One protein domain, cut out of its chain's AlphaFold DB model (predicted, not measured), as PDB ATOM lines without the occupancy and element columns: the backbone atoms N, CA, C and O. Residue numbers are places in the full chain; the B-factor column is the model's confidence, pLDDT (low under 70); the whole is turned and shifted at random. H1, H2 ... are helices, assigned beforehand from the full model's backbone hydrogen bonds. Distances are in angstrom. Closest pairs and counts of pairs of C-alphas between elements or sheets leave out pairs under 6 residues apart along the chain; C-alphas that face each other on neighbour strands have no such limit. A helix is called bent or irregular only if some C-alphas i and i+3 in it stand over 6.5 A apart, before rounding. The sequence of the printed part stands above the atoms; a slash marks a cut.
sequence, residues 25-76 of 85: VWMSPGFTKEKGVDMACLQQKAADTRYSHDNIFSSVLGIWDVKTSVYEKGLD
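What this domain is: This is residues 25 to 76 of the 85 residues of an uncharacterized protein of Aeromonas sp. L_1B5_3 (UniProt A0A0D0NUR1). Three short helices are strung along a flat, open horseshoe: H1 lies at one foot, H2 makes one side, the link of residues 49 to 53 spans the top, and H3 makes the other side. No helix packs on another, and after H3 the stretch of residues 64 to 76, with no named element, loops out and folds back beside H3. The printed part has 52 residues, with three named helices in the order H1, H2, H3 and no named strand; the class is all helix, and the helices hold 26 of the 52 residues. The whole is only just compact, close to loose, with a radius of gyration of the C-alphas of 11.6 A, and the C-alphas span 29 by 25 by 13 A.

How they stand to each other: Begin at Val 25 and read on to residues 29 to 34, which form H1. A tight link of 4 residues leads to H2, residues 39 to 48. Look at Thr 32 and Met 39: their C-alphas, the closest of H1 and H2, are 7.7 A apart, and the two helices are close but not clearly touching. Their lines stand at 84 degrees, about perpendicular, and their centres are 16.8 A apart. A tight link of 5 residues leads on to H3, residues 54 to 63. H2 and H3 are apart, although they follow each other in the chain. H1 and H3 are apart too. In the backbones of H1 and H2, every O i to N i+4 pair is within hydrogen-bond range; in H3, 5 of 6 are.

Where its parts are: Find C-alpha 29 at (20.454, 163.978, 241.796); from there H1 runs from Pro 29 to Glu 34, 8.6 A from first to last C-alpha. Go on to C-alpha 39 at (21.130, 154.733, 245.913), where H2 begins; it runs 14.3 A to Asp 48. H3 runs 15.3 A from Asp 54 to Ile 63, and its last C-alpha is at (24.435, 163.407, 255.761). H3 is irregular, but only just: C-alphas 54 and 57 are 6.7 A apart, and its line is a rough one.

The domain as a whole: The two C-alphas farthest apart are those of Pro 29 and Ser 69, at 30.0 A, while those of Val 25 and Asp 76, the first and last printed residues, are 13.3 A apart. The outline is flat. The printed part has no cut, and neither link between helices is long. The C-alphas of residues 64 to 76 lie 5 to 18 A from the mean of all C-alphas. The mean pLDDT of the printed part of this predicted model is 97.1, and no printed residue is under 70.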
ATOM      1  N   VAL A  25      12.832 158.411 252.138       95.69
ATOM      2  CA  VAL A  25      13.937 159.320 251.844       95.69
ATOM      3  C   VAL A  25      13.917 159.631 250.357       95.69
ATOM      4  O   VAL A  25      13.905 158.728 249.522       95.69
ATOM      5  N   TRP A  26      13.946 160.919 250.038       96.12
ATOM      6  CA  TRP A  26      14.175 161.420 248.693       96.12
ATOM      7  C   TRP A  26      15.411 162.316 248.708       96.12
ATOM      8  O   TRP A  26      15.601 163.106 249.632       96.12
ATOM      9  N   MET A  27      16.248 162.192 247.683       95.56
ATOM     10  CA  MET A  27      17.430 163.024 247.483       95.56
ATOM     11  C   MET A  27      17.452 163.495 246.032       95.56
ATOM     12  O   MET A  27      17.155 162.725 245.116       95.56
ATOM     13  N   SER A  28      17.794 164.766 245.815       97.56
ATOM     14  CA  SER A  28      17.970 165.283 244.459       97.56
ATOM     15  C   SER A  28      19.212 164.654 243.809       97.56
ATOM     16  O   SER A  28      20.168 164.334 244.518       97.56
ATOM     17  N   PRO A  29      19.277 164.536 242.468       97.12
ATOM     18  CA  PRO A  29      20.454 163.978 241.796       97.12
ATOM     19  C   PRO A  29      21.765 164.698 242.148       97.12
ATOM     20  O   PRO A  29      22.805 164.061 242.300       97.12
ATOM     21  N   GLY A  30      21.712 166.026 242.311       97.62
ATOM     22  CA  GLY A  30      22.864 166.825 242.731       97.62
ATOM     23  C   GLY A  30      23.326 166.474 244.145       97.62
ATOM     24  O   GLY A  30      24.517 166.271 244.354       97.62
ATOM     25  N   PHE A  31      22.388 166.320 245.081       96.44
ATOM     26  CA  PHE A  31      22.695 165.967 246.465       96.44
ATOM     27  C   PHE A  31      23.229 164.536 246.592       96.44
ATOM     28  O   PHE A  31      24.239 164.316 247.253       96.44
ATOM     29  N   THR A  32      22.614 163.568 245.903       96.31
ATOM     30  CA  THR A  32      23.109 162.182 245.836       96.31
ATOM     31  C   THR A  32      24.552 162.137 245.335       96.31
ATOM     32  O   THR A  32      25.385 161.447 245.923       96.31
ATOM     33  N   LYS A  33      24.862 162.911 244.285       95.62
ATOM     34  CA  LYS A  33      26.215 163.012 243.730       95.62
ATOM     35  C   LYS A  33      27.188 163.680 244.701       95.62
ATOM     36  O   LYS A  33      28.270 163.148 244.914       95.62
ATOM     37  N   GLU A  34      26.818 164.823 245.278       95.56
ATOM     38  CA  GLU A  34      27.660 165.571 246.222       95.56
ATOM     39  C   GLU A  34      28.005 164.729 247.453       95.56
ATOM     40  O   GLU A  34      29.159 164.677 247.868       95.56
ATOM     41  N   LYS A  35      27.015 164.031 248.019       95.31
ATOM     42  CA  LYS A  35      27.187 163.223 249.232       95.31
ATOM     43  C   LYS A  35      27.727 161.818 248.976       95.31
ATOM     44  O   LYS A  35      27.913 161.074 249.943       95.31
ATOM     45  N   GLY A  36      27.970 161.455 247.712       96.19
ATOM     46  CA  GLY A  36      28.499 160.149 247.317       96.19
ATOM     47  C   GLY A  36      27.604 158.981 247.734       96.19
ATOM     48  O   GLY A  36      28.120 157.933 248.116       96.19
ATOM     49  N   VAL A  37      26.280 159.176 247.733       96.75
ATOM     50  CA  VAL A  37      25.313 158.160 248.171       96.75
ATOM     51  C   VAL A  37      25.055 157.169 247.034       96.75
ATOM     52  O   VAL A  37      24.551 157.538 245.974       96.75
ATOM     53  N   ASP A  38      25.351 155.897 247.273       97.19
ATOM     54  CA  ASP A  38      24.917 154.782 246.442       97.19
ATOM     55  C   ASP A  38      23.436 154.486 246.721       97.19
ATOM     56  O   ASP A  38      23.059 153.894 247.738       97.19
ATOM     57  N   MET A  39      22.577 154.917 245.796       95.69
ATOM     58  CA  MET A  39      21.130 154.733 245.913       95.69
ATOM     59  C   MET A  39      20.698 153.269 245.802       95.69
ATOM     60  O   MET A  39      19.686 152.909 246.400       95.69
ATOM     61  N   ALA A  40      21.440 152.422 245.079       96.31
ATOM     62  CA  ALA A  40      21.119 151.000 244.974       96.31
ATOM     63  C   ALA A  40      21.408 150.291 246.304       96.31
ATOM     64  O   ALA A  40      20.559 149.558 246.814       96.31
ATOM     65  N   CYS A  41      22.554 150.599 246.922       97.31
ATOM     66  CA  CYS A  41      22.859 150.169 248.286       97.31
ATOM     67  C   CYS A  41      21.777 150.632 249.270       97.31
ATOM     68  O   CYS A  41      21.273 149.830 250.059       97.31
ATOM     69  N   LEU A  42      21.380 151.911 249.211       96.75
ATOM     70  CA  LEU A  42      20.407 152.470 250.150       96.75
ATOM     71  C   LEU A  42      19.032 151.798 250.020       96.75
ATOM     72  O   LEU A  42      18.402 151.494 251.031       96.75
ATOM     73  N   GLN A  43      18.588 151.516 248.791       96.56
ATOM     74  CA  GLN A  43      17.347 150.782 248.531       96.56
ATOM     75  C   GLN A  43      17.399 149.349 249.073       96.56
ATOM     76  O   GLN A  43      16.447 148.914 249.718       96.56
ATOM     77  N   GLN A  44      18.513 148.636 248.879       97.44
ATOM     78  CA  GLN A  44      18.688 147.292 249.435       97.44
ATOM     79  C   GLN A  44      18.651 147.318 250.971       97.44
ATOM     80  O   GLN A  44      17.925 146.552 251.604       97.44
ATOM     81  N   LYS A  45      19.375 148.254 251.592       96.81
ATOM     82  CA  LYS A  45      19.382 148.411 253.052       96.81
ATOM     83  C   LYS A  45      18.010 148.772 253.608       96.81
ATOM     84  O   LYS A  45      17.675 148.304 254.693       96.81
ATOM     85  N   ALA A  46      17.221 149.570 252.891       96.19
ATOM     86  CA  ALA A  46      15.858 149.906 253.288       96.19
ATOM     87  C   ALA A  46      14.919 148.685 253.301       96.19
ATOM     88  O   ALA A  46      14.003 148.648 254.119       96.19
ATOM     89  N   ALA A  47      15.149 147.693 252.434       94.94
ATOM     90  CA  ALA A  47      14.362 146.460 252.394       94.94
ATOM     91  C   ALA A  47      14.784 145.444 253.471       94.94
ATOM     92  O   ALA A  47      13.930 144.804 254.081       94.94
ATOM     93  N   ASP A  48      16.091 145.325 253.724       94.62
ATOM     94  CA  ASP A  48      16.648 144.216 254.512       94.62
ATOM     95  C   ASP A  48      16.962 144.577 255.974       94.62
ATOM     96  O   ASP A  48      17.304 143.705 256.775       94.62
ATOM     97  N   THR A  49      16.887 145.858 256.347       95.44
ATOM     98  CA  THR A  49      17.311 146.340 257.672       95.44
ATOM     99  C   THR A  49      16.151 146.964 258.438       95.44
ATOM    100  O   THR A  49      15.371 147.748 257.900       95.44
ATOM    101  N   ARG A  50      16.055 146.651 259.734       95.81
ATOM    102  CA  ARG A  50      15.107 147.304 260.640       95.81
ATOM    103  C   ARG A  50      15.717 148.586 261.202       95.81
ATOM    104  O   ARG A  50      16.799 148.543 261.776       95.81
ATOM    105  N   TYR A  51      14.971 149.680 261.106       97.69
ATOM    106  CA  TYR A  51      15.334 150.984 261.662       97.69
ATOM    107  C   TYR A  51      14.329 151.442 262.721       97.69
ATOM    108  O   TYR A  51      13.204 150.935 262.795       97.69
ATOM    109  N   SER A  52      14.741 152.412 263.533       98.19
ATOM    110  CA  SER A  52      13.903 153.111 264.511       98.19
ATOM    111  C   SER A  52      14.190 154.618 264.475       98.19
ATOM    112  O   SER A  52      15.012 155.104 263.695       98.19
ATOM    113  N   HIS A  53      13.534 155.382 265.352       98.62
ATOM    114  CA  HIS A  53      13.887 156.786 265.566       98.62
ATOM    115  C   HIS A  53      15.316 156.986 266.096       98.62
ATOM    116  O   HIS A  53      15.861 158.073 265.913       98.62
ATOM    117  N   ASP A  54      15.950 155.957 266.669       98.50
ATOM    118  CA  ASP A  54      17.332 156.035 267.165       98.50
ATOM    119  C   ASP A  54      18.312 156.381 266.033       98.50
ATOM    120  O   ASP A  54      19.346 157.010 266.244       98.50
ATOM    121  N   ASN A  55      17.953 156.028 264.797       98.69
ATOM    122  CA  ASN A  55      18.768 156.287 263.624       98.69
ATOM    123  C   ASN A  55      18.699 157.735 263.117       98.69
ATOM    124  O   ASN A  55      19.595 158.179 262.400       98.69
ATOM    125  N   ILE A  56      17.650 158.495 263.450       98.38
ATOM    126  CA  ILE A  56      17.398 159.802 262.821       98.38
ATOM    127  C   ILE A  56      18.507 160.797 263.168       98.38
ATOM    128  O   ILE A  56      19.013 161.490 262.286       98.38
ATOM    129  N   PHE A  57      18.912 160.844 264.437       98.69
ATOM    130  CA  PHE A  57      19.859 161.842 264.931       98.69
ATOM    131  C   PHE A  57      21.213 161.758 264.215       98.69
ATOM    132  O   PHE A  57      21.639 162.720 263.572       98.69
ATOM    133  N   SER A  58      21.856 160.589 264.252       98.69
ATOM    134  CA  SER A  58      23.145 160.387 263.586       98.69
ATOM    135  C   SER A  58      23.029 160.451 262.065       98.69
ATOM    136  O   SER A  58      23.949 160.950 261.429       98.69
ATOM    137  N   SER A  59      21.906 160.032 261.469       98.31
ATOM    138  CA  SER A  59      21.707 160.132 260.014       98.31
ATOM    139  C   SER A  59      21.654 161.582 259.529       98.31
ATOM    140  O   SER A  59      22.234 161.904 258.493       98.31
ATOM    141  N   VAL A  60      21.000 162.475 260.284       98.25
ATOM    142  CA  VAL A  60      20.975 163.911 259.970       98.25
ATOM    143  C   VAL A  60      22.374 164.505 260.125       98.25
ATOM    144  O   VAL A  60      22.862 165.153 259.207       98.25
ATOM    145  N   LEU A  61      23.063 164.254 261.239       98.56
ATOM    146  CA  LEU A  61      24.433 164.754 261.419       98.56
ATOM    147  C   LEU A  61      25.381 164.249 260.322       98.56
ATOM    148  O   LEU A  61      26.146 165.029 259.757       98.56
ATOM    149  N   GLY A  62      25.291 162.957 260.008       97.31
ATOM    150  CA  GLY A  62      26.129 162.284 259.028       97.31
ATOM    151  C   GLY A  62      25.939 162.848 257.629       97.31
ATOM    152  O   GLY A  62      26.921 163.242 257.000       97.31
ATOM    153  N   ILE A  63      24.699 162.943 257.135       96.88
ATOM    154  CA  ILE A  63      24.435 163.407 255.761       96.88
ATOM    155  C   ILE A  63      24.830 164.874 255.530       96.88
ATOM    156  O   ILE A  63      25.109 165.257 254.395       96.88
ATOM    157  N   TRP A  64      24.901 165.677 256.596       96.44
ATOM    158  CA  TRP A  64      25.367 167.068 256.572       96.44
ATOM    159  C   TRP A  64      26.850 167.234 256.947       96.44
ATOM    160  O   TRP A  64      27.310 168.362 257.107       96.44
ATOM    161  N   ASP A  65      27.603 166.136 257.069       96.00
ATOM    162  CA  ASP A  65      29.048 166.120 257.334       96.00
ATOM    163  C   ASP A  65      29.457 166.813 258.655       96.00
ATOM    164  O   ASP A  65      30.560 167.351 258.797       96.00
ATOM    165  N   VAL A  66      28.570 166.796 259.659       97.69
ATOM    166  CA  VAL A  66      28.810 167.426 260.965       97.69
ATOM    167  C   VAL A  66      29.807 166.605 261.785       97.69
ATOM    168  O   VAL A  66      29.581 165.433 262.084       97.69
ATOM    169  N   LYS A  67      30.892 167.245 262.233       97.38
ATOM    170  CA  LYS A  67      31.879 166.640 263.140       97.38
ATOM    171  C   LYS A  67      31.523 166.948 264.590       97.38
ATOM    172  O   LYS A  67      31.615 168.093 265.023       97.38
ATOM    173  N   THR A  68      31.134 165.927 265.342       98.19
ATOM    174  CA  THR A  68      30.788 166.056 266.762       98.19
ATOM    175  C   THR A  68      31.024 164.742 267.504       98.19
ATOM    176  O   THR A  68      30.949 163.669 266.908       98.19
ATOM    177  N   SER A  69      31.304 164.811 268.806       98.44
ATOM    178  CA  SER A  69      31.573 163.636 269.647       98.44
ATOM    179  C   SER A  69      30.350 162.750 269.881       98.44
ATOM    180  O   SER A  69      30.502 161.618 270.320       98.44
ATOM    181  N   VAL A  70      29.147 163.263 269.614       98.50
ATOM    182  CA  VAL A  70      27.876 162.534 269.771       98.50
ATOM    183  C   VAL A  70      27.407 161.856 268.480       98.50
ATOM    184  O   VAL A  70      26.333 161.267 268.457       98.50
ATOM    185  N   TYR A  71      28.169 161.959 267.387       98.50
ATOM    186  CA  TYR A  71      27.846 161.243 266.156       98.50
ATOM    187  C   TYR A  71      28.209 159.766 266.301       98.50
ATOM    188  O   TYR A  71      29.369 159.411 266.513       98.50
ATOM    189  N   GLU A  72      27.216 158.903 266.109       98.50
ATOM    190  CA  GLU A  72      27.399 157.456 266.119       98.50
ATOM    191  C   GLU A  72      27.210 156.888 264.712       98.50
ATOM    192  O   GLU A  72      26.085 156.759 264.227       98.50
ATOM    193  N   LYS A  73      28.313 156.488 264.064       96.88
ATOM    194  CA  LYS A  73      28.299 155.951 262.690       96.88
ATOM    195  C   LYS A  73      27.361 154.750 262.521       96.88
ATOM    196  O   LYS A  73      26.739 154.608 261.477       96.88
ATOM    197  N   GLY A  74      27.228 153.902 263.544       96.75
ATOM    198  CA  GLY A  74      26.331 152.740 263.510       96.75
ATOM    199  C   GLY A  74      24.839 153.092 263.457       96.75
ATOM    200  O   GLY A  74      24.045 152.259 263.028       96.75
ATOM    201  N   LEU A  75      24.462 154.311 263.856       98.38
ATOM    202  CA  LEU A  75      23.081 154.800 263.812       98.38
ATOM    203  C   LEU A  75      22.781 155.618 262.547       98.38
ATOM    204  O   LEU A  75      21.621 155.919 262.284       98.38
ATOM    205  N   ASP A  76      23.790 155.946 261.740       98.25
ATOM    206  CA  ASP A  76      23.633 156.668 260.477       98.25
ATOM    207  C   ASP A  76      23.236 155.717 259.333       98.25
ATOM    208  O   ASP A  76      24.044 154.904 258.869       98.25
TER     209      ASP A  76